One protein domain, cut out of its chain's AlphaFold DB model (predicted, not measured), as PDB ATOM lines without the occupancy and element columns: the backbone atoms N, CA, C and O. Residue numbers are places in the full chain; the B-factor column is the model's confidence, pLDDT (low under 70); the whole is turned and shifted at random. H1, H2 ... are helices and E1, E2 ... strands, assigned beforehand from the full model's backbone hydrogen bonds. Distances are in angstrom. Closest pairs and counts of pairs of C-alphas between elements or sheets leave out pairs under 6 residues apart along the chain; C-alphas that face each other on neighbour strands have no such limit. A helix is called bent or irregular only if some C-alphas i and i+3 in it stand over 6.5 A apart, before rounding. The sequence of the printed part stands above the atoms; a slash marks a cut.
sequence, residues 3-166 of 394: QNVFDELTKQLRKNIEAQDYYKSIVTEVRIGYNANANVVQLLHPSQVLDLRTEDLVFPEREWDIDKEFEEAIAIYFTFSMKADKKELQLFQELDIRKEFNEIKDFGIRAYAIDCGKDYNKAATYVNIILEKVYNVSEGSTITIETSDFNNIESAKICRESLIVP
ATOM      1  N   GLN A   3      32.865 -15.893 -41.456       55.28
ATOM      2  CA  GLN A   3      32.723 -16.419 -42.819       55.28
ATOM      3  C   GLN A   3      32.048 -15.453 -43.803       55.28
ATOM      4  O   GLN A   3      32.588 -15.265 -44.869       55.28
ATOM      5  N   ASN A   4      30.969 -14.750 -43.443       61.81
ATOM      6  CA  ASN A   4      30.332 -13.810 -44.381       61.81
ATOM      7  C   ASN A   4      31.190 -12.565 -44.678       61.81
ATOM      8  O   ASN A   4      31.155 -12.058 -45.792       61.81
ATOM      9  N   VAL A   5      31.970 -12.074 -43.705       58.81
ATOM     10  CA  VAL A   5      32.924 -10.967 -43.916       58.81
ATOM     11  C   VAL A   5      34.136 -11.463 -44.702       58.81
ATOM     12  O   VAL A   5      34.612 -10.768 -45.589       58.81
ATOM     13  N   PHE A   6      34.597 -12.684 -44.421       64.00
ATOM     14  CA  PHE A   6      35.646 -13.355 -45.187       64.00
ATOM     15  C   PHE A   6      35.228 -13.597 -46.637       64.00
ATOM     16  O   PHE A   6      36.006 -13.319 -47.539       64.00
ATOM     17  N   ASP A   7      34.014 -14.088 -46.866       68.00
ATOM     18  CA  ASP A   7      33.485 -14.402 -48.186       68.00
ATOM     19  C   ASP A   7      33.291 -13.116 -48.992       68.00
ATOM     20  O   ASP A   7      33.666 -13.083 -50.161       68.00
ATOM     21  N   GLU A   8      32.792 -12.038 -48.373       69.38
ATOM     22  CA  GLU A   8      32.641 -10.750 -49.055       69.38
ATOM     23  C   GLU A   8      33.994 -10.067 -49.306       69.38
ATOM     24  O   GLU A   8      34.243  -9.618 -50.420       69.38
ATOM     25  N   LEU A   9      34.927 -10.078 -48.343       67.62
ATOM     26  CA  LEU A   9      36.295  -9.591 -48.557       67.62
ATOM     27  C   LEU A   9      36.997 -10.393 -49.663       67.62
ATOM     28  O   LEU A   9      37.612  -9.812 -50.549       67.62
ATOM     29  N   THR A  10      36.871 -11.720 -49.657       69.00
ATOM     30  CA  THR A  10      37.459 -12.602 -50.678       69.00
ATOM     31  C   THR A  10      36.829 -12.360 -52.048       69.00
ATOM     32  O   THR A  10      37.534 -12.323 -53.056       69.00
ATOM     33  N   LYS A  11      35.508 -12.166 -52.103       73.44
ATOM     34  CA  LYS A  11      34.767 -11.837 -53.325       73.44
ATOM     35  C   LYS A  11      35.188 -10.481 -53.885       73.44
ATOM     36  O   LYS A  11      35.427 -10.385 -55.087       73.44
ATOM     37  N   GLN A  12      35.326  -9.465 -53.034       69.44
ATOM     38  CA  GLN A  12      35.824  -8.158 -53.448       69.44
ATOM     39  C   GLN A  12      37.271  -8.228 -53.926       69.44
ATOM     40  O   GLN A  12      37.561  -7.754 -55.016       69.44
ATOM     41  N   LEU A  13      38.162  -8.888 -53.184       67.75
ATOM     42  CA  LEU A  13      39.563  -9.042 -53.584       67.75
ATOM     43  C   LEU A  13      39.706  -9.760 -54.923       67.75
ATOM     44  O   LEU A  13      40.504  -9.341 -55.757       67.75
ATOM     45  N   ARG A  14      38.894 -10.795 -55.160       71.62
ATOM     46  CA  ARG A  14      38.852 -11.481 -56.451       71.62
ATOM     47  C   ARG A  14      38.442 -10.536 -57.578       71.62
ATOM     48  O   ARG A  14      39.170 -10.412 -58.553       71.62
ATOM     49  N   LYS A  15      37.324  -9.824 -57.408       72.12
ATOM     50  CA  LYS A  15      36.834  -8.846 -58.390       72.12
ATOM     51  C   LYS A  15      37.853  -7.731 -58.653       72.12
ATOM     52  O   LYS A  15      37.966  -7.257 -59.777       72.12
ATOM     53  N   ASN A  16      38.564  -7.304 -57.615       67.12
ATOM     54  CA  ASN A  16      39.516  -6.204 -57.687       67.12
ATOM     55  C   ASN A  16      40.780  -6.605 -58.441       67.12
ATOM     56  O   ASN A  16      41.228  -5.825 -59.267       67.12
ATOM     57  N   ILE A  17      41.312  -7.811 -58.232       65.12
ATOM     58  CA  ILE A  17      42.448  -8.293 -59.033       65.12
ATOM     59  C   ILE A  17      42.047  -8.528 -60.481       65.12
ATOM     60  O   ILE A  17      42.769  -8.111 -61.374       65.12
ATOM     61  N   GLU A  18      40.882  -9.130 -60.728       69.06
ATOM     62  CA  GLU A  18      40.381  -9.331 -62.096       69.06
ATOM     63  C   GLU A  18      40.190  -8.005 -62.857       69.06
ATOM     64  O   GLU A  18      40.157  -7.993 -64.085       69.06
ATOM     65  N   ALA A  19      40.039  -6.892 -62.134       64.69
ATOM     66  CA  ALA A  19      39.895  -5.555 -62.694       64.69
ATOM     67  C   ALA A  19      41.193  -4.723 -62.666       64.69
ATOM     68  O   ALA A  19      41.179  -3.606 -63.191       64.69
ATOM     69  N   GLN A  20      42.277  -5.222 -62.052       61.38
ATOM     70  CA  GLN A  20      43.586  -4.571 -62.114       61.38
ATOM     71  C   GLN A  20      44.099  -4.649 -63.552       61.38
ATOM     72  O   GLN A  20      44.084  -5.705 -64.179       61.38
ATOM     73  N   ASP A  21      44.551  -3.515 -64.073       58.12
ATOM     74  CA  ASP A  21      45.232  -3.437 -65.358       58.12
ATOM     75  C   ASP A  21      46.433  -2.490 -65.236       58.12
ATOM     76  O   ASP A  21      46.647  -1.867 -64.195       58.12
ATOM     77  N   TYR A  22      47.236  -2.387 -66.296       54.81
ATOM     78  CA  TYR A  22      48.426  -1.532 -66.320       54.81
ATOM     79  C   TYR A  22      48.148  -0.066 -65.925       54.81
ATOM     80  O   TYR A  22      49.006   0.599 -65.348       54.81
ATOM     81  N   TYR A  23      46.944   0.445 -66.194       54.38
ATOM     82  CA  TYR A  23      46.574   1.835 -65.936       54.38
ATOM     83  C   TYR A  23      45.796   2.017 -64.621       54.38
ATOM     84  O   TYR A  23      45.761   3.132 -64.097       54.38
ATOM     85  N   LYS A  24      45.214   0.946 -64.064       59.19
ATOM     86  CA  LYS A  24      44.390   0.963 -62.847       59.19
ATOM     87  C   LYS A  24      45.072   0.246 -61.691       59.19
ATOM     88  O   LYS A  24      45.074  -0.983 -61.598       59.19
ATOM     89  N   SER A  25      45.549   1.032 -60.732       64.31
ATOM     90  CA  SER A  25      46.121   0.513 -59.491       64.31
ATOM     91  C   SER A  25      45.007   0.351 -58.462       64.31
ATOM     92  O   SER A  25      44.726   1.241 -57.664       64.31
ATOM     93  N   ILE A  26      44.293  -0.773 -58.515       69.88
ATOM     94  CA  ILE A  26      43.153  -0.985 -57.619       69.88
ATOM     95  C   ILE A  26      43.646  -1.281 -56.203       69.88
ATOM     96  O   ILE A  26      44.341  -2.273 -55.968       69.88
ATOM     97  N   VAL A  27      43.215  -0.445 -55.259       75.31
ATOM     98  CA  VAL A  27      43.497  -0.568 -53.829       75.31
ATOM     99  C   VAL A  27      42.197  -0.785 -53.069       75.31
ATOM    100  O   VAL A  27      41.197  -0.110 -53.312       75.31
ATOM    101  N   THR A  28      42.221  -1.737 -52.138       77.75
ATOM    102  CA  THR A  28      41.116  -2.032 -51.219       77.75
ATOM    103  C   THR A  28      41.496  -1.584 -49.817       77.75
ATOM    104  O   THR A  28      42.440  -2.095 -49.224       77.75
ATOM    105  N   GLU A  29      40.751  -0.646 -49.257       81.50
ATOM    106  CA  GLU A  29      40.950  -0.117 -47.917       81.50
ATOM    107  C   GLU A  29      39.909  -0.685 -46.957       81.50
ATOM    108  O   GLU A  29      38.708  -0.701 -47.242       81.50
ATOM    109  N   VAL A  30      40.363  -1.115 -45.783       78.75
ATOM    110  CA  VAL A  30      39.501  -1.597 -44.705       78.75
ATOM    111  C   VAL A  30      39.529  -0.589 -43.562       78.75
ATOM    112  O   VAL A  30      40.590  -0.217 -43.055       78.75
ATOM    113  N   ARG A  31      38.339  -0.169 -43.131       81.50
ATOM    114  CA  ARG A  31      38.110   0.731 -41.993       81.50
ATOM    115  C   ARG A  31      37.221   0.063 -40.960       81.50
ATOM    116  O   ARG A  31      36.310  -0.687 -41.306       81.50
ATOM    117  N   ILE A  32      37.430   0.396 -39.694       77.31
ATOM    118  CA  ILE A  32      36.588  -0.076 -38.589       77.31
ATOM    119  C   ILE A  32      35.740   1.095 -38.097       77.31
ATOM    120  O   ILE A  32      36.211   2.225 -38.065       77.31
ATOM    121  N   GLY A  33      34.486   0.850 -37.716       66.75
ATOM    122  CA  GLY A  33      33.497   1.891 -37.426       66.75
ATOM    123  C   GLY A  33      33.882   2.871 -36.314       66.75
ATOM    124  O   GLY A  33      33.503   4.036 -36.391       66.75
ATOM    125  N   TYR A  34      34.668   2.451 -35.316       66.94
ATOM    126  CA  TYR A  34      35.197   3.370 -34.294       66.94
ATOM    127  C   TYR A  34      36.383   4.218 -34.798       66.94
ATOM    128  O   TYR A  34      36.698   5.240 -34.201       66.94
ATOM    129  N   ASN A  35      36.984   3.826 -35.924       59.31
ATOM    130  CA  ASN A  35      38.024   4.530 -36.674       59.31
ATOM    131  C   ASN A  35      37.448   5.100 -37.981       59.31
ATOM    132  O   ASN A  35      38.052   5.001 -39.053       59.31
ATOM    133  N   ALA A  36      36.244   5.676 -37.921       54.50
ATOM    134  CA  ALA A  36      35.667   6.372 -39.060       54.50
ATOM    135  C   ALA A  36      36.630   7.500 -39.462       54.50
ATOM    136  O   ALA A  36      36.829   8.426 -38.683       54.50
ATOM    137  N   ASN A  37      37.239   7.377 -40.647       53.25
ATOM    138  CA  ASN A  37      38.242   8.260 -41.278       53.25
ATOM    139  C   ASN A  37      39.694   7.748 -41.281       53.25
ATOM    140  O   ASN A  37      40.522   8.382 -41.925       53.25
ATOM    141  N   ALA A  38      40.012   6.611 -40.650       65.50
ATOM    142  CA  ALA A  38      41.349   6.013 -40.729       65.50
ATOM    143  C   ALA A  38      41.301   4.600 -41.328       65.50
ATOM    144  O   ALA A  38      40.576   3.725 -40.847       65.50
ATOM    145  N   ASN A  39      42.089   4.379 -42.381       71.62
ATOM    146  CA  ASN A  39      42.342   3.047 -42.926       71.62
ATOM    147  C   ASN A  39      43.217   2.271 -41.951       71.62
ATOM    148  O   ASN A  39      44.275   2.753 -41.556       71.62
ATOM    149  N   VAL A  40      42.773   1.077 -41.572       82.88
ATOM    150  CA  VAL A  40      43.532   0.208 -40.661       82.88
ATOM    151  C   VAL A  40      44.301  -0.876 -41.403       82.88
ATOM    152  O   VAL A  40      45.294  -1.375 -40.886       82.88
ATOM    153  N   VAL A  41      43.842  -1.237 -42.605       84.50
ATOM    154  CA  VAL A  41      44.496  -2.178 -43.516       84.50
ATOM    155  C   VAL A  41      44.261  -1.708 -44.948       84.50
ATOM    156  O   VAL A  41      43.157  -1.283 -45.288       84.50
ATOM    157  N   GLN A  42      45.287  -1.809 -45.782       81.62
ATOM    158  CA  GLN A  42      45.209  -1.610 -47.223       81.62
ATOM    159  C   GLN A  42      45.659  -2.895 -47.924       81.62
ATOM    160  O   GLN A  42      46.646  -3.517 -47.531       81.62
ATOM    161  N   LEU A  43      44.919  -3.297 -48.952       81.44
ATOM    162  CA  LEU A  43      45.309  -4.339 -49.889       81.44
ATOM    163  C   LEU A  43      45.591  -3.672 -51.227       81.44
ATOM    164  O   LEU A  43      44.697  -3.071 -51.823       81.44
ATOM    165  N   LEU A  44      46.837  -3.746 -51.664       78.81
ATOM    166  CA  LEU A  44      47.334  -3.064 -52.852       78.81
ATOM    167  C   LEU A  44      48.278  -3.970 -53.630       78.81
ATOM    168  O   LEU A  44      48.691  -5.019 -53.139       78.81
ATOM    169  N   HIS A  45      48.622  -3.573 -54.846       75.94
ATOM    170  CA  HIS A  45      49.632  -4.279 -55.619       75.94
ATOM    171  C   HIS A  45      51.018  -4.159 -54.939       75.94
ATOM    172  O   HIS A  45      51.349  -3.069 -54.465       75.94
ATOM    173  N   PRO A  46      51.857  -5.217 -54.883       75.25
ATOM    174  CA  PRO A  46      53.129  -5.171 -54.152       75.25
ATOM    175  C   PRO A  46      54.098  -4.076 -54.621       75.25
ATOM    176  O   PRO A  46      54.838  -3.546 -53.796       75.25
ATOM    177  N   SER A  47      54.054  -3.674 -55.900       70.12
ATOM    178  CA  SER A  47      54.877  -2.565 -56.424       70.12
ATOM    179  C   SER A  47      54.561  -1.197 -55.808       70.12
ATOM    180  O   SER A  47      55.347  -0.266 -55.940       70.12
ATOM    181  N   GLN A  48      53.416  -1.065 -55.138       71.94
ATOM    182  CA  GLN A  48      52.992   0.164 -54.468       71.94
ATOM    183  C   GLN A  48      53.417   0.186 -52.986       71.94
ATOM    184  O   GLN A  48      53.181   1.169 -52.287       71.94
ATOM    185  N   VAL A  49      54.031  -0.896 -52.482       72.31
ATOM    186  CA  VAL A  49      54.553  -0.966 -51.112       72.31
ATOM    187  C   VAL A  49      56.022  -0.551 -51.107       72.31
ATOM    188  O   VAL A  49      56.897  -1.296 -51.557       72.31
ATOM    189  N   LEU A  50      56.288   0.620 -50.536       70.38
ATOM    190  CA  LEU A  50      57.616   1.231 -50.487       70.38
ATOM    191  C   LEU A  50      58.113   1.367 -49.044       70.38
ATOM    192  O   LEU A  50      57.320   1.560 -48.114       70.38
ATOM    193  N   ASP A  51      59.429   1.281 -48.847       63.16
ATOM    194  CA  ASP A  51      60.043   1.724 -47.600       63.16
ATOM    195  C   ASP A  51      59.891   3.242 -47.522       63.16
ATOM    196  O   ASP A  51      60.399   3.980 -48.359       63.16
ATOM    197  N   LEU A  52      59.197   3.722 -46.494       61.09
ATOM    198  CA  LEU A  52      58.889   5.144 -46.333       61.09
ATOM    199  C   LEU A  52      60.137   6.039 -46.227       61.09
ATOM    200  O   LEU A  52      60.020   7.254 -46.359       61.09
ATOM    201  N   ARG A  53      61.321   5.479 -45.941       58.66
ATOM    202  CA  ARG A  53      62.570   6.242 -45.807       58.66
ATOM    203  C   ARG A  53      63.395   6.303 -47.075       58.66
ATOM    204  O   ARG A  53      64.070   7.311 -47.282       58.66
ATOM    205  N   THR A  54      63.451   5.204 -47.816       61.69
ATOM    206  CA  THR A  54      64.313   5.095 -48.999       61.69
ATOM    207  C   THR A  54      63.530   5.127 -50.297       61.69
ATOM    208  O   THR A  54      64.138   5.320 -51.340       61.69
ATOM    209  N   GLU A  55      62.207   4.970 -50.227       60.44
ATOM    210  CA  GLU A  55      61.314   4.787 -51.373       60.44
ATOM    211  C   GLU A  55      61.663   3.546 -52.207       60.44
ATOM    212  O   GLU A  55      61.150   3.361 -53.310       60.44
ATOM    213  N   ASP A  56      62.493   2.653 -51.660       67.31
ATOM    214  CA  ASP A  56      62.778   1.369 -52.276       67.31
ATOM    215  C   ASP A  56      61.562   0.457 -52.152       67.31
ATOM    216  O   ASP A  56      60.826   0.469 -51.157       67.31
ATOM    217  N   LEU A  57      61.385  -0.395 -53.155       70.69
ATOM    218  CA  LEU A  57      60.396  -1.458 -53.113       70.69
ATOM    219  C   LEU A  57      60.650  -2.359 -51.905       70.69
ATOM    220  O   LEU A  57      61.757  -2.857 -51.704       70.69
ATOM    221  N   VAL A  58      59.595  -2.626 -51.137       79.81
ATOM    222  CA  VAL A  58      59.652  -3.586 -50.020       79.81
ATOM    223  C   VAL A  58      59.756  -5.026 -50.527       79.81
ATOM    224  O   VAL A  58      60.235  -5.899 -49.804       79.81
ATOM    225  N   PHE A  59      59.340  -5.253 -51.776       80.62
ATOM    226  CA  PHE A  59      59.423  -6.524 -52.495       80.62
ATOM    227  C   PHE A  59      60.238  -6.339 -53.791       80.62
ATOM    228  O   PHE A  59      59.661  -6.289 -54.883       80.62
ATOM    229  N   PRO A  60      61.569  -6.146 -53.695       70.06
ATOM    230  CA  PRO A  60      62.429  -5.864 -54.849       70.06
ATOM    231  C   PRO A  60      62.653  -7.080 -55.760       70.06
ATOM    232  O   PRO A  60      63.060  -6.920 -56.904       70.06
ATOM    233  N   GLU A  61      62.412  -8.295 -55.267       74.25
ATOM    234  CA  GLU A  61      62.579  -9.554 -56.005       74.25
ATOM    235  C   GLU A  61      61.539  -9.795 -57.107       74.25
ATOM    236  O   GLU A  61      61.701 -10.698 -57.927       74.25
ATOM    237  N   ARG A  62      60.462  -9.015 -57.124       66.31
ATOM    238  CA  ARG A  62      59.456  -9.068 -58.179       66.31
ATOM    239  C   ARG A  62      59.952  -8.276 -59.390       66.31
ATOM    240  O   ARG A  62      60.282  -7.099 -59.271       66.31
ATOM    241  N   GLU A  63      59.996  -8.912 -60.561       56.38
ATOM    242  CA  GLU A  63      60.295  -8.215 -61.815       56.38
ATOM    243  C   GLU A  63      59.100  -7.345 -62.218       56.38
ATOM    244  O   GLU A  63      58.046  -7.837 -62.618       56.38
ATOM    245  N   TRP A  64      59.275  -6.031 -62.110       61.25
ATOM    246  CA  TRP A  64      58.286  -5.042 -62.519       61.25
ATOM    247  C   TRP A  64      58.660  -4.511 -63.899       61.25
ATOM    248  O   TRP A  64      59.358  -3.508 -64.033       61.25
ATOM    249  N   ASP A  65      58.256  -5.239 -64.933       51.12
ATOM    250  CA  ASP A  65      58.475  -4.819 -66.312       51.12
ATOM    251  C   ASP A  65      57.408  -3.792 -66.713       51.12
ATOM    252  O   ASP A  65      56.227  -4.120 -66.809       51.12
ATOM    253  N   ILE A  66      57.835  -2.545 -66.925       47.22
ATOM    254  CA  ILE A  66      56.973  -1.423 -67.328       47.22
ATOM    255  C   ILE A  66      56.304  -1.642 -68.693       47.22
ATOM    256  O   ILE A  66      55.311  -0.986 -68.992       47.22
ATOM    257  N   ASP A  67      56.819  -2.570 -69.503       44.28
ATOM    258  CA  ASP A  67      56.273  -2.901 -70.816       44.28
ATOM    259  C   ASP A  67      55.328  -4.123 -70.769       44.28
ATOM    260  O   ASP A  67      54.821  -4.560 -71.809       44.28
ATOM    261  N   LYS A  68      55.066  -4.691 -69.579       49.81
ATOM    262  CA  LYS A  68      54.157  -5.832 -69.374       49.81
ATOM    263  C   LYS A  68      52.976  -5.474 -68.468       49.81
ATOM    264  O   LYS A  68      53.061  -4.616 -67.596       49.81
ATOM    265  N   GLU A  69      51.851  -6.163 -68.673       55.88
ATOM    266  CA  GLU A  69      50.713  -6.116 -67.746       55.88
ATOM    267  C   GLU A  69      51.181  -6.500 -66.332       55.88
ATOM    268  O   GLU A  69      51.964  -7.442 -66.179       55.88
ATOM    269  N   PHE A  70      50.715  -5.774 -65.306       59.19
ATOM    270  CA  PHE A  70      51.032  -6.100 -63.913       59.19
ATOM    271  C   PHE A  70      50.700  -7.565 -63.624       59.19
ATOM    272  O   PHE A  70      49.604  -8.042 -63.927       59.19
ATOM    273  N   GLU A  71      51.634  -8.284 -63.000       66.31
ATOM    274  CA  GLU A  71      51.326  -9.609 -62.484       66.31
ATOM    275  C   GLU A  71      50.260  -9.491 -61.394       66.31
ATOM    276  O   GLU A  71      50.483  -8.849 -60.373       66.31
ATOM    277  N   GLU A  72      49.121 -10.163 -61.583       71.19
ATOM    278  CA  GLU A  72      48.077 -10.273 -60.558       71.19
ATOM    279  C   GLU A  72      48.695 -10.633 -59.194       71.19
ATOM    280  O   GLU A  72      49.259 -11.722 -59.013       71.19
ATOM    281  N   ALA A  73      48.603  -9.721 -58.227       78.44
ATOM    282  CA  ALA A  73      49.187  -9.911 -56.909       78.44
ATOM    283  C   ALA A  73      48.528  -9.021 -55.850       78.44
ATOM    284  O   ALA A  73      48.081  -7.910 -56.127       78.44
ATOM    285  N   ILE A  74      48.524  -9.509 -54.608       82.00
ATOM    286  CA  ILE A  74      48.039  -8.780 -53.434       82.00
ATOM    287  C   ILE A  74      49.176  -8.643 -52.438       82.00
ATOM    288  O   ILE A  74      49.719  -9.647 -51.982       82.00
ATOM    289  N   ALA A  75      49.447  -7.422 -52.007       87.31
ATOM    290  CA  ALA A  75      50.139  -7.157 -50.763       87.31
ATOM    291  C   ALA A  75      49.159  -6.641 -49.706       87.31
ATOM    292  O   ALA A  75      48.271  -5.838 -49.999       87.31
ATOM    293  N   ILE A  76      49.332  -7.091 -48.464       90.56
ATOM    294  CA  ILE A  76      48.674  -6.492 -47.295       90.56
ATOM    295  C   ILE A  76      49.638  -5.469 -46.713       90.56
ATOM    296  O   ILE A  76      50.795  -5.806 -46.481       90.56
ATOM    297  N   TYR A  77      49.149  -4.268 -46.418       88.12
ATOM    298  CA  TYR A  77      49.897  -3.196 -45.772       88.12
ATOM    299  C   TYR A  77      49.081  -2.565 -44.641       88.12
ATOM    300  O   TYR A  77      47.879  -2.327 -44.776       88.12
ATOM    301  N   PHE A  78      49.726  -2.282 -43.513       86.12
ATOM    302  CA  PHE A  78      49.130  -1.515 -42.417       86.12
ATOM    303  C   PHE A  78      50.202  -0.858 -41.555       86.12
ATOM    304  O   PHE A  78      51.379  -1.224 -41.589       86.12
ATOM    305  N   THR A  79      49.779   0.129 -40.766       84.69
ATOM    306  CA  THR A  79      50.659   0.965 -39.950       84.69
ATOM    307  C   THR A  79      50.177   1.025 -38.506       84.69
ATOM    308  O   THR A  79      48.985   0.938 -38.230       84.69
ATOM    309  N   PHE A  80      51.122   1.208 -37.589       78.88
ATOM    310  CA  PHE A  80      50.874   1.530 -36.192       78.88
ATOM    311  C   PHE A  80      51.587   2.824 -35.831       78.88
ATOM    312  O   PHE A  80      52.806   2.949 -35.995       78.88
ATOM    313  N   SER A  81      50.851   3.764 -35.254       78.12
ATOM    314  CA  SER A  81      51.429   4.888 -34.539       78.12
ATOM    315  C   SER A  81      52.123   4.392 -33.275       78.12
ATOM    316  O   SER A  81      51.495   3.858 -32.363       78.12
ATOM    317  N   MET A  82      53.414   4.685 -33.131       68.69
ATOM    318  CA  MET A  82      54.163   4.389 -31.900       68.69
ATOM    319  C   MET A  82      53.645   5.176 -30.685       68.69
ATOM    320  O   MET A  82      54.043   4.899 -29.550       68.69
ATOM    321  N   LYS A  83      52.791   6.185 -30.905       72.19
ATOM    322  CA  LYS A  83      52.171   6.993 -29.852       72.19
ATOM    323  C   LYS A  83      50.768   6.501 -29.505       72.19
ATOM    324  O   LYS A  83      50.484   6.383 -28.315       72.19
ATOM    325  N   ALA A  84      49.926   6.266 -30.510       75.75
ATOM    326  CA  ALA A  84      48.513   5.940 -30.313       75.75
ATOM    327  C   ALA A  84      48.246   4.427 -30.245       75.75
ATOM    328  O   ALA A  84      47.467   4.002 -29.400       75.75
ATOM    329  N   ASP A  85      48.978   3.621 -31.017       79.56
ATOM    330  CA  ASP A  85      48.613   2.227 -31.313       79.56
ATOM    331  C   ASP A  85      49.571   1.225 -30.650       79.56
ATOM    332  O   ASP A  85      49.896   0.164 -31.187       79.56
ATOM    333  N   LYS A  86      50.103   1.575 -29.470       82.75
ATOM    334  CA  LYS A  86      51.092   0.737 -28.765       82.75
ATOM    335  C   LYS A  86      50.540  -0.641 -28.406       82.75
ATOM    336  O   LYS A  86      51.293  -1.611 -28.414       82.75
ATOM    337  N   LYS A  87      49.254  -0.713 -28.054       90.56
ATOM    338  CA  LYS A  87      48.595  -1.958 -27.648       90.56
ATOM    339  C   LYS A  87      48.390  -2.868 -28.857       90.56
ATOM    340  O   LYS A  87      48.716  -4.045 -28.795       90.56
ATOM    341  N   GLU A  88      47.896  -2.309 -29.951       90.00
ATOM    342  CA  GLU A  88      47.665  -2.983 -31.224       90.00
ATOM    343  C   GLU A  88      48.991  -3.498 -31.802       90.00
ATOM    344  O   GLU A  88      49.093  -4.661 -32.186       90.00
ATOM    345  N   LEU A  89      50.050  -2.682 -31.758       89.00
ATOM    346  CA  LEU A  89      51.395  -3.107 -32.145       89.00
ATOM    347  C   LEU A  89      51.877  -4.311 -31.322       89.00
ATOM    348  O   LEU A  89      52.419  -5.256 -31.893       89.00
ATOM    349  N   GLN A  90      51.684  -4.288 -29.999       92.62
ATOM    350  CA  GLN A  90      52.077  -5.401 -29.136       92.62
ATOM    351  C   GLN A  90      51.285  -6.674 -29.471       92.62
ATOM    352  O   GLN A  90      51.884  -7.732 -29.642       92.62
ATOM    353  N   LEU A  91      49.963  -6.564 -29.641       95.62
ATOM    354  CA  LEU A  91      49.112  -7.689 -30.036       95.62
ATOM    355  C   LEU A  91      49.562  -8.292 -31.367       95.62
ATOM    356  O   LEU A  91      49.645  -9.509 -31.485       95.62
ATOM    357  N   PHE A  92      49.902  -7.461 -32.357       94.56
ATOM    358  CA  PHE A  92      50.403  -7.949 -33.640       94.56
ATOM    359  C   PHE A  92      51.756  -8.662 -33.511       94.56
ATOM    360  O   PHE A  92      51.973  -9.686 -34.154       94.56
ATOM    361  N   GLN A  93      52.658  -8.155 -32.665       93.38
ATOM    362  CA  GLN A  93      53.968  -8.770 -32.424       93.38
ATOM    363  C   GLN A  93      53.880 -10.155 -31.764       93.38
ATOM    364  O   GLN A  93      54.796 -10.954 -31.937       93.38
ATOM    365  N   GLU A  94      52.794 -10.445 -31.046       96.00
ATOM    366  CA  GLU A  94      52.544 -11.738 -30.395       96.00
ATOM    367  C   GLU A  94      51.949 -12.797 -31.346       96.00
ATOM    368  O   GLU A  94      51.864 -13.969 -30.982       96.00
ATOM    369  N   LEU A  95      51.542 -12.425 -32.567       95.12
ATOM    370  CA  LEU A  95      50.950 -13.361 -33.526       95.12
ATOM    371  C   LEU A  95      52.004 -14.183 -34.272       95.12
ATOM    372  O   LEU A  95      52.962 -13.637 -34.810       95.12
ATOM    373  N   ASP A  96      51.746 -15.480 -34.463       93.44
ATOM    374  CA  ASP A  96      52.624 -16.369 -35.244       93.44
ATOM    375  C   ASP A  96      52.834 -15.897 -36.691       93.44
ATOM    376  O   ASP A  96      53.905 -16.102 -37.266       93.44
ATOM    377  N   ILE A  97      51.823 -15.246 -37.281       93.56
ATOM    378  CA  ILE A  97      51.892 -14.719 -38.652       93.56
ATOM    379  C   ILE A  97      52.847 -13.529 -38.775       93.56
ATOM    380  O   ILE A  97      53.256 -13.211 -39.884       93.56
ATOM    381  N   ARG A  98      53.247 -12.886 -37.665       94.50
ATOM    382  CA  ARG A  98      54.135 -11.714 -37.671       94.50
ATOM    383  C   ARG A  98      55.411 -11.966 -38.463       94.50
ATOM    384  O   ARG A  98      55.856 -11.068 -39.168       94.50
ATOM    385  N   LYS A  99      56.002 -13.156 -38.344       93.81
ATOM    386  CA  LYS A  99      57.273 -13.513 -39.001       93.81
ATOM    387  C   LYS A  99      57.211 -13.486 -40.531       93.81
ATOM    388  O   LYS A  99      58.250 -13.391 -41.164       93.81
ATOM    389  N   GLU A 100      56.009 -13.571 -41.094       93.81
ATOM    390  CA  GLU A 100      55.775 -13.531 -42.538       93.81
ATOM    391  C   GLU A 100      55.760 -12.090 -43.077       93.81
ATOM    392  O   GLU A 100      55.800 -11.890 -44.285       93.81
ATOM    393  N   PHE A 101      55.680 -11.083 -42.198       94.62
ATOM    394  CA  PHE A 101      55.625  -9.674 -42.586       94.62
ATOM    395  C   PHE A 101      57.003  -9.013 -42.534       94.62
ATOM    396  O   PHE A 101      57.701  -9.052 -41.510       94.62
ATOM    397  N   ASN A 102      57.322  -8.290 -43.601       91.50
ATOM    398  CA  ASN A 102      58.423  -7.341 -43.645       91.50
ATOM    399  C   ASN A 102      58.077  -6.127 -42.776       91.50
ATOM    400  O   ASN A 102      56.979  -5.575 -42.861       91.50
ATOM    401  N   GLU A 103      59.006  -5.728 -41.905       90.94
ATOM    402  CA  GLU A 103      58.863  -4.539 -41.063       90.94
ATOM    403  C   GLU A 103      59.517  -3.340 -41.734       90.94
ATOM    404  O   GLU A 103      60.711  -3.364 -42.028       90.94
ATOM    405  N   ILE A 104      58.750  -2.265 -41.862       83.19
ATOM    406  CA  ILE A 104      59.201  -0.982 -42.386       83.19
ATOM    407  C   ILE A 104      59.217  -0.002 -41.211       83.19
ATOM    408  O   ILE A 104      58.206   0.228 -40.530       83.19
ATOM    409  N   LYS A 105      60.396   0.544 -40.910       75.69
ATOM    410  CA  LYS A 105      60.605   1.389 -39.729       75.69
ATOM    411  C   LYS A 105      60.652   2.846 -40.133       75.69
ATOM    412  O   LYS A 105      61.608   3.256 -40.777       75.69
ATOM    413  N   ASP A 106      59.735   3.644 -39.596       66.56
ATOM    414  CA  ASP A 106      59.767   5.092 -39.764       66.56
ATOM    415  C   ASP A 106      59.696   5.859 -38.425       66.56
ATOM    416  O   ASP A 106      59.564   5.277 -37.337       66.56
ATOM    417  N   PHE A 107      59.922   7.174 -38.460       63.44
ATOM    418  CA  PHE A 107      59.968   8.040 -37.288       63.44
ATOM    419  C   PHE A 107      58.565   8.212 -36.693       63.44
ATOM    420  O   PHE A 107      57.768   9.041 -37.111       63.44
ATOM    421  N   GLY A 108      58.265   7.412 -35.668       67.44
ATOM    422  CA  GLY A 108      56.979   7.455 -34.965       67.44
ATOM    423  C   GLY A 108      55.909   6.521 -35.532       67.44
ATOM    424  O   GLY A 108      54.850   6.408 -34.917       67.44
ATOM    425  N   ILE A 109      56.201   5.800 -36.619       74.12
ATOM    426  CA  ILE A 109      55.313   4.801 -37.225       74.12
ATOM    427  C   ILE A 109      56.063   3.469 -37.403       74.12
ATOM    428  O   ILE A 109      57.282   3.419 -37.603       74.12
ATOM    429  N   ARG A 110      55.335   2.361 -37.272       79.00
ATOM    430  CA  ARG A 110      55.775   1.022 -37.679       79.00
ATOM    431  C   ARG A 110      54.812   0.500 -38.720       79.00
ATOM    432  O   ARG A 110      53.628   0.393 -38.424       79.00
ATOM    433  N   ALA A 111      55.315   0.190 -39.902       85.50
ATOM    434  CA  ALA A 111      54.519  -0.402 -40.958       85.50
ATOM    435  C   ALA A 111      54.922  -1.857 -41.181       85.50
ATOM    436  O   ALA A 111      56.059  -2.254 -40.913       85.50
ATOM    437  N   TYR A 112      53.963  -2.648 -41.644       91.75
ATOM    438  CA  TYR A 112      54.148  -4.061 -41.924       91.75
ATOM    439  C   TYR A 112      53.512  -4.410 -43.253       91.75
ATOM    440  O   TYR A 112      52.377  -4.010 -43.519       91.75
ATOM    441  N   ALA A 113      54.246  -5.176 -44.055       92.38
ATOM    442  CA  ALA A 113      53.776  -5.621 -45.351       92.38
ATOM    443  C   ALA A 113      54.072  -7.095 -45.610       92.38
ATOM    444  O   ALA A 113      55.089  -7.620 -45.161       92.38
ATOM    445  N   ILE A 114      53.199  -7.750 -46.368       93.62
ATOM    446  CA  ILE A 114      53.444  -9.089 -46.909       93.62
ATOM    447  C   ILE A 114      52.890  -9.191 -48.324       93.62
ATOM    448  O   ILE A 114      51.753  -8.789 -48.569       93.62
ATOM    449  N   ASP A 115      53.670  -9.784 -49.222       90.75
ATOM    450  CA  ASP A 115      53.217 -10.214 -50.539       90.75
ATOM    451  C   ASP A 115      52.537 -11.596 -50.449       90.75
ATOM    452  O   ASP A 115      53.119 -12.597 -50.019       90.75
ATOM    453  N   CYS A 116      51.262 -11.648 -50.825       88.38
ATOM    454  CA  CYS A 116      50.453 -12.866 -50.883       88.38
ATOM    455  C   CYS A 116      50.379 -13.461 -52.298       88.38
ATOM    456  O   CYS A 116      49.774 -14.520 -52.482       88.38
ATOM    457  N   GLY A 117      50.955 -12.801 -53.304       84.31
ATOM    458  CA  GLY A 117      50.794 -13.164 -54.705       84.31
ATOM    459  C   GLY A 117      49.327 -13.290 -55.095       84.31
ATOM    460  O   GLY A 117      48.514 -12.439 -54.744       84.31
ATOM    461  N   LYS A 118      48.991 -14.370 -55.804       82.56
ATOM    462  CA  LYS A 118      47.622 -14.679 -56.251       82.56
ATOM    463  C   LYS A 118      46.786 -15.420 -55.199       82.56
ATOM    464  O   LYS A 118      45.688 -15.882 -55.506       82.56
ATOM    465  N   ASP A 119      47.284 -15.598 -53.973       85.94
ATOM    466  CA  ASP A 119      46.571 -16.345 -52.932       85.94
ATOM    467  C   ASP A 119      45.599 -15.447 -52.150       85.94
ATOM    468  O   ASP A 119      45.880 -14.945 -51.057       85.94
ATOM    469  N   TYR A 120      44.405 -15.275 -52.721       79.62
ATOM    470  CA  TYR A 120      43.292 -14.541 -52.112       79.62
ATOM    471  C   TYR A 120      42.903 -15.078 -50.733       79.62
ATOM    472  O   TYR A 120      42.553 -14.307 -49.840       79.62
ATOM    473  N   ASN A 121      42.953 -16.402 -50.554       80.81
ATOM    474  CA  ASN A 121      42.538 -17.038 -49.309       80.81
ATOM    475  C   ASN A 121      43.546 -16.732 -48.204       80.81
ATOM    476  O   ASN A 121      43.141 -16.427 -47.081       80.81
ATOM    477  N   LYS A 122      44.846 -16.760 -48.522       86.88
ATOM    478  CA  LYS A 122      45.908 -16.323 -47.610       86.88
ATOM    479  C   LYS A 122      45.726 -14.855 -47.235       86.88
ATOM    480  O   LYS A 122      45.704 -14.546 -46.042       86.88
ATOM    481  N   ALA A 123      45.509 -13.981 -48.221       85.44
ATOM    482  CA  ALA A 123      45.317 -12.555 -47.976       85.44
ATOM    483  C   ALA A 123      44.117 -12.288 -47.046       85.44
ATOM    484  O   ALA A 123      44.260 -11.665 -45.993       85.44
ATOM    485  N   ALA A 124      42.947 -12.843 -47.374       82.56
ATOM    486  CA  ALA A 124      41.737 -12.689 -46.569       82.56
ATOM    487  C   ALA A 124      41.873 -13.315 -45.166       82.56
ATOM    488  O   ALA A 124      41.360 -12.769 -44.187       82.56
ATOM    489  N   THR A 125      42.604 -14.428 -45.037       86.06
ATOM    490  CA  THR A 125      42.861 -15.075 -43.739       86.06
ATOM    491  C   THR A 125      43.701 -14.176 -42.838       86.06
ATOM    492  O   THR A 125      43.358 -13.988 -41.671       86.06
ATOM    493  N   TYR A 126      44.774 -13.583 -43.361       90.06
ATOM    494  CA  TYR A 126      45.633 -12.691 -42.582       90.06
ATOM    495  C   TYR A 126      44.925 -11.400 -42.190       90.06
ATOM    496  O   TYR A 126      45.011 -11.008 -41.027       90.06
ATOM    497  N   VAL A 127      44.155 -10.792 -43.098       87.12
ATOM    498  CA  VAL A 127      43.329  -9.625 -42.757       87.12
ATOM    499  C   VAL A 127      42.368  -9.953 -41.617       87.12
ATOM    500  O   VAL A 127      42.296  -9.199 -40.651       87.12
ATOM    501  N   ASN A 128      41.691 -11.101 -41.656       83.62
ATOM    502  CA  ASN A 128      40.788 -11.500 -40.576       83.62
ATOM    503  C   ASN A 128      41.495 -11.703 -39.240       83.62
ATOM    504  O   ASN A 128      40.993 -11.245 -38.215       83.62
ATOM    505  N   ILE A 129      42.652 -12.370 -39.241       88.06
ATOM    506  CA  ILE A 129      43.446 -12.552 -38.024       88.06
ATOM    507  C   ILE A 129      43.818 -11.185 -37.438       88.06
ATOM    508  O   ILE A 129      43.683 -10.988 -36.233       88.06
ATOM    509  N   ILE A 130      44.237 -10.231 -38.274       90.31
ATOM    510  CA  ILE A 130      44.581  -8.873 -37.838       90.31
ATOM    511  C   ILE A 130      43.343  -8.163 -37.270       90.31
ATOM    512  O   ILE A 130      43.384  -7.656 -36.151       90.31
ATOM    513  N   LEU A 131      42.216  -8.163 -37.983       86.44
ATOM    514  CA  LEU A 131      40.986  -7.516 -37.514       86.44
ATOM    515  C   LEU A 131      40.513  -8.091 -36.169       86.44
ATOM    516  O   LEU A 131      40.214  -7.330 -35.250       86.44
ATOM    517  N   GLU A 132      40.492  -9.416 -36.024       85.00
ATOM    518  CA  GLU A 132      40.016 -10.079 -34.807       85.00
ATOM    519  C   GLU A 132      41.005  -9.928 -33.643       85.00
ATOM    520  O   GLU A 132      40.612  -9.555 -32.538       85.00
ATOM    521  N   LYS A 133      42.291 -10.229 -33.863       89.94
ATOM    522  CA  LYS A 133      43.279 -10.340 -32.777       89.94
ATOM    523  C   LYS A 133      43.970  -9.028 -32.436       89.94
ATOM    524  O   LYS A 133      44.345  -8.845 -31.282       89.94
ATOM    525  N   VAL A 134      44.140  -8.129 -33.406       90.50
ATOM    526  CA  VAL A 134      44.823  -6.841 -33.202       90.50
ATOM    527  C   VAL A 134      43.814  -5.748 -32.884       90.50
ATOM    528  O   VAL A 134      43.955  -5.055 -31.881       90.50
ATOM    529  N   TYR A 135      42.765  -5.629 -33.700       86.25
ATOM    530  CA  TYR A 135      41.777  -4.556 -33.572       86.25
ATOM    531  C   TYR A 135      40.516  -4.945 -32.786       86.25
ATOM    532  O   TYR A 135      39.599  -4.138 -32.648       86.25
ATOM    533  N   ASN A 136      40.461  -6.168 -32.241       85.19
ATOM    534  CA  ASN A 136      39.336  -6.676 -31.451       85.19
ATOM    535  C   ASN A 136      37.974  -6.528 -32.164       85.19
ATOM    536  O   ASN A 136      36.933  -6.311 -31.532       85.19
ATOM    537  N   VAL A 137      37.985  -6.621 -33.497       79.38
ATOM    538  CA  VAL A 137      36.773  -6.597 -34.312       79.38
ATOM    539  C   VAL A 137      35.985  -7.857 -34.001       79.38
ATOM    540  O   VAL A 137      36.424  -8.978 -34.252       79.38
ATOM    541  N   SER A 138      34.813  -7.655 -33.419       75.56
ATOM    542  CA  SER A 138      33.939  -8.714 -32.924       75.56
ATOM    543  C   SER A 138      32.515  -8.518 -33.436       75.56
ATOM    544  O   SER A 138      32.224  -7.587 -34.191       75.56
ATOM    545  N   GLU A 139      31.617  -9.421 -33.063       73.06
ATOM    546  CA  GLU A 139      30.200  -9.351 -33.419       73.06
ATOM    547  C   GLU A 139      29.592  -7.969 -33.140       73.06
ATOM    548  O   GLU A 139      29.876  -7.339 -32.123       73.06
ATOM    549  N   GLY A 140      28.760  -7.483 -34.060       68.62
ATOM    550  CA  GLY A 140      28.162  -6.150 -33.992       68.62
ATOM    551  C   GLY A 140      29.098  -5.006 -34.396       68.62
ATOM    552  O   GLY A 140      28.631  -3.875 -34.521       68.62
ATOM    553  N   SER A 141      30.386  -5.267 -34.648       75.06
ATOM    554  CA  SER A 141      31.306  -4.251 -35.167       75.06
ATOM    555  C   SER A 141      30.949  -3.883 -36.603       75.06
ATOM    556  O   SER A 141      30.665  -4.751 -37.429       75.06
ATOM    557  N   THR A 142      31.013  -2.595 -36.926       78.62
ATOM    558  CA  THR A 142      30.886  -2.123 -38.307       78.62
ATOM    559  C   THR A 142      32.260  -2.084 -38.960       78.62
ATOM    560  O   THR A 142      33.193  -1.504 -38.406       78.62
ATOM    561  N   ILE A 143      32.376  -2.661 -40.149       76.50
ATOM    562  CA  ILE A 143      33.557  -2.598 -41.009       76.50
ATOM    563  C   ILE A 143      33.132  -1.923 -42.310       76.50
ATOM    564  O   ILE A 143      32.057  -2.195 -42.836       76.50
ATOM    565  N   THR A 144      33.957  -1.025 -42.836       77.94
ATOM    566  CA  THR A 144      33.776  -0.484 -44.186       77.94
ATOM    567  C   THR A 144      34.913  -0.970 -45.066       77.94
ATOM    568  O   THR A 144      36.073  -0.819 -44.696       77.94
ATOM    569  N   ILE A 145      34.567  -1.525 -46.221       75.56
ATOM    570  CA  ILE A 145      35.502  -1.891 -47.280       75.56
ATOM    571  C   ILE A 145      35.282  -0.900 -48.424       75.56
ATOM    572  O   ILE A 145      34.167  -0.766 -48.934       75.56
ATOM    573  N   GLU A 146      36.322  -0.156 -48.786       74.69
ATOM    574  CA  GLU A 146      36.309   0.785 -49.908       74.69
ATOM    575  C   GLU A 146      37.342   0.354 -50.941       74.69
ATOM    576  O   GLU A 146      38.470   0.040 -50.593       74.69
ATOM    577  N   THR A 147      36.963   0.346 -52.214       72.69
ATOM    578  CA  THR A 147      37.884   0.092 -53.320       72.69
ATOM    579  C   THR A 147      37.958   1.320 -54.214       72.69
ATOM    580  O   THR A 147      36.922   1.856 -54.627       72.69
ATOM    581  N   SER A 148      39.171   1.737 -54.551       66.56
ATOM    582  CA  SER A 148      39.447   2.861 -55.446       66.56
ATOM    583  C   SER A 148      40.594   2.543 -56.394       66.56
ATOM    584  O   SER A 148      41.457   1.725 -56.084       66.56
ATOM    585  N   ASP A 149      40.615   3.228 -57.533       66.75
ATOM    586  CA  ASP A 149      41.810   3.319 -58.363       66.75
ATOM    587  C   ASP A 149      42.772   4.338 -57.740       66.75
ATOM    588  O   ASP A 149      42.455   5.522 -57.634       66.75
ATOM    589  N   PHE A 150      43.926   3.867 -57.285       62.31
ATOM    590  CA  PHE A 150      44.952   4.666 -56.623       62.31
ATOM    591  C   PHE A 150      45.573   5.714 -57.551       62.31
ATOM    592  O   PHE A 150      46.012   6.757 -57.073       62.31
ATOM    593  N   ASN A 151      45.561   5.478 -58.866       55.97
ATOM    594  CA  ASN A 151      46.143   6.393 -59.848       55.97
ATOM    595  C   ASN A 151      45.166   7.492 -60.307       55.97
ATOM    596  O   ASN A 151      45.583   8.432 -60.981       55.97
ATOM    597  N   ASN A 152      43.878   7.407 -59.950       52.81
ATOM    598  CA  ASN A 152      42.857   8.355 -60.395       52.81
ATOM    599  C   ASN A 152      42.384   9.255 -59.237       52.81
ATOM    600  O   ASN A 152      41.607   8.850 -58.372       52.81
ATOM    601  N   ILE A 153      42.875  10.499 -59.234       44.81
ATOM    602  CA  ILE A 153      42.736  11.476 -58.139       44.81
ATOM    603  C   ILE A 153      41.296  12.019 -58.012       44.81
ATOM    604  O   ILE A 153      40.896  12.454 -56.931       44.81
ATOM    605  N   GLU A 154      40.460  11.904 -59.049       39.94
ATOM    606  CA  GLU A 154      39.031  12.238 -58.983       39.94
ATOM    607  C   GLU A 154      38.168  11.027 -58.596       39.94
ATOM    608  O   GLU A 154      37.212  10.667 -59.271       39.94
ATOM    609  N   SER A 155      38.431  10.418 -57.440       41.88
ATOM    610  CA  SER A 155      37.395   9.723 -56.654       41.88
ATOM    611  C   SER A 155      36.461   8.753 -57.410       41.88
ATOM    612  O   SER A 155      35.268   8.681 -57.104       41.88
ATOM    613  N   ALA A 156      36.961   7.944 -58.344       45.97
ATOM    614  CA  ALA A 156      36.177   6.830 -58.865       45.97
ATOM    615  C   ALA A 156      36.195   5.702 -57.823       45.97
ATOM    616  O   ALA A 156      36.905   4.708 -57.964       45.97
ATOM    617  N   LYS A 157      35.444   5.871 -56.724       54.88
ATOM    618  CA  LYS A 157      35.147   4.764 -55.810       54.88
ATOM    619  C   LYS A 157      34.489   3.671 -56.644       54.88
ATOM    620  O   LYS A 157      33.344   3.814 -57.064       54.88
ATOM    621  N   ILE A 158      35.230   2.598 -56.887       56.09
ATOM    622  CA  ILE A 158      34.767   1.455 -57.675       56.09
ATOM    623  C   ILE A 158      33.698   0.714 -56.871       56.09
ATOM    624  O   ILE A 158      32.692   0.254 -57.413       56.09
ATOM    625  N   CYS A 159      33.906   0.610 -55.557       57.03
ATOM    626  CA  CYS A 159      32.983  -0.037 -54.641       57.03
ATOM    627  C   CYS A 159      33.130   0.531 -53.224       57.03
ATOM    628  O   CYS A 159      34.229   0.877 -52.789       57.03
ATOM    629  N   ARG A 160      32.020   0.607 -52.489       63.34
ATOM    630  CA  ARG A 160      32.002   0.858 -51.046       63.34
ATOM    631  C   ARG A 160      30.935  -0.018 -50.419       63.34
ATOM    632  O   ARG A 160      29.755   0.150 -50.715       63.34
ATOM    633  N   GLU A 161      31.340  -0.873 -49.495       61.94
ATOM    634  CA  GLU A 161      30.428  -1.709 -48.724       61.94
ATOM    635  C   GLU A 161      30.638  -1.470 -47.233       61.94
ATOM    636  O   GLU A 161      31.758  -1.431 -46.728       61.94
ATOM    637  N   SER A 162      29.535  -1.259 -46.518       69.56
ATOM    638  CA  SER A 162      29.523  -1.193 -45.059       69.56
ATOM    639  C   SER A 162      28.882  -2.468 -44.541       69.56
ATOM    640  O   SER A 162      27.710  -2.732 -44.804       69.56
ATOM    641  N   LEU A 163      29.668  -3.262 -43.828       68.12
ATOM    642  CA  LEU A 163      29.283  -4.559 -43.302       68.12
ATOM    643  C   LEU A 163      29.161  -4.456 -41.786       68.12
ATOM    644  O   LEU A 163      30.054  -3.952 -41.107       68.12
ATOM    645  N   ILE A 164      28.058  -4.961 -41.247       67.75
ATOM    646  CA  ILE A 164      27.931  -5.203 -39.812       67.75
ATOM    647  C   ILE A 164      28.320  -6.658 -39.595       67.75
ATOM    648  O   ILE A 164      27.704  -7.548 -40.185       67.75
ATOM    649  N   VAL A 165      29.336  -6.907 -38.764       64.75
ATOM    650  CA  VAL A 165      29.715  -8.268 -38.374       64.75
ATOM    651  C   VAL A 165      28.486  -8.897 -37.710       64.75
ATOM    652  O   VAL A 165      28.047  -8.402 -36.667       64.75
ATOM    653  N   PRO A 166      27.873  -9.929 -38.314       53.94
ATOM    654  CA  PRO A 166      26.576 -10.410 -37.866       53.94
ATOM    655  C   PRO A 166      26.671 -10.959 -36.441       53.94
ATOM    656  O   PRO A 166      27.636 -11.641 -36.096       53.94
TER     657      PRO A 166
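What this domain is: This is residues 3 to 166 of the 394 residues of an uncharacterized protein of Prevotella sp. oral taxon 306 str. F0472 (UniProt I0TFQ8). Picture one twisted wall of seven strands, with the two long helices H1 and H4 laid along one of its faces and the shorter helix H2 on that same face near one end of E3. A long loop without a named element, residues 45 to 73, joins two neighbour strands of the wall, E2 and E3, and its far part makes one end of the longest axis. The 164 printed residues hold four named helices and seven named strands in the order H1 E1 E2 E3 H2 H3 E4 E5 H4 E6 E7; the sheet runs E4 E5 E3 E2 E1 E6 E7, all antiparallel. The class is mixed, helices and strands, and the whole is compact, with a radius of gyration of the C-alphas of 15.4 A and spans of 45 by 33 by 30 A.

How they stand to each other: Start with H1, residues 3 to 18, which is on the sheet at a height of 8.8 A, over E1, residues 26 to 32, and E6, residues 142 to 149. It runs along the strands, at 4 degrees to E1 on the local plane, and its closest C-alpha pair with E1 is Asn 16 and Ile 26, 6.4 A. Next, E1, E2, residues 39 to 44, and E3, residues 74 to 81, form a meander, each strand the antiparallel neighbour of the one before. Look for N 30 and O 41 at 2.8 A between E1 and E2, and N 77 and O 42 at 2.8 A between E2 and E3; both pairs are hairpins. After E3 come H2, residues 86 to 93, and H3, residues 96 to 100, then E4, residues 102 to 105. This is a split strand-helix-strand unit, two strands running the same way with helices between and another strand beside both, E5, residues 109 to 117; its crossover is right-handed. H2 is on the same face as H1, over E3, its closest C-alphas being Phe 80 and Leu 89, 6.2 A. H3 only grazes the sheet, with residues 98 to 100. E4 and E5 form a hairpin, with N 104 and O 111 at 2.9 A, and E5 pairs with E3 through N 80 and O 110 at 2.8 A. H4, residues 120 to 133, is on the same face at a height of 8.2 A, over E2, at 11 degrees to it on the local plane, and only just not over E3 and E1, with 2 C-alphas falling on each. H4 touches H1 at a steep tilt of 44 degrees, opposite ways, the closest C-alphas being Thr 10 and Ala 124, 5.9 A. H4 only just touches H2, with 3 pairs of C-alphas within 8 A, and does so with residues 130 to 133 alone; the closest are Leu 91 and Lys 133, 7.0 A. E6 pairs with E1 through N 29 and O 146, 2.7 A, and forms a hairpin with E7, residues 157 to 164, through N 145 and O 161, 2.9 A. In H1, H2 and H4 every O i to N i+4 pair is within hydrogen-bond range; in H3 it is 0 of 1, with 1 of 2 O i to N i+3 pairs.

Where its parts are: Find C-alpha 3 at (32.723, -16.419, -42.819); from there H1 runs 21.9 A to C-alpha 18. E1 spans 20.2 A and E3 23.6 A. H3 is only just irregular: C-alphas 96 and 99 are 6.6 A apart. E5 runs 25.5 A from C-alpha 109 at (55.313, 4.801, -37.225), and H4 spans 19.8 A. E6 spans 23.5 A, and E7, 20.2 A long, ends at C-alpha 164, (27.931, -5.203, -39.812).

The domain as a whole: The two C-alphas farthest apart are those of Asp 67 and Gly 140, 46.4 A. The printed part has no cut, and the link from E2 to E3 is the long one. Mean pLDDT of the printed part is 73.8; 67 residues are under 70, among them residues 62 to 71 and 148 to 166.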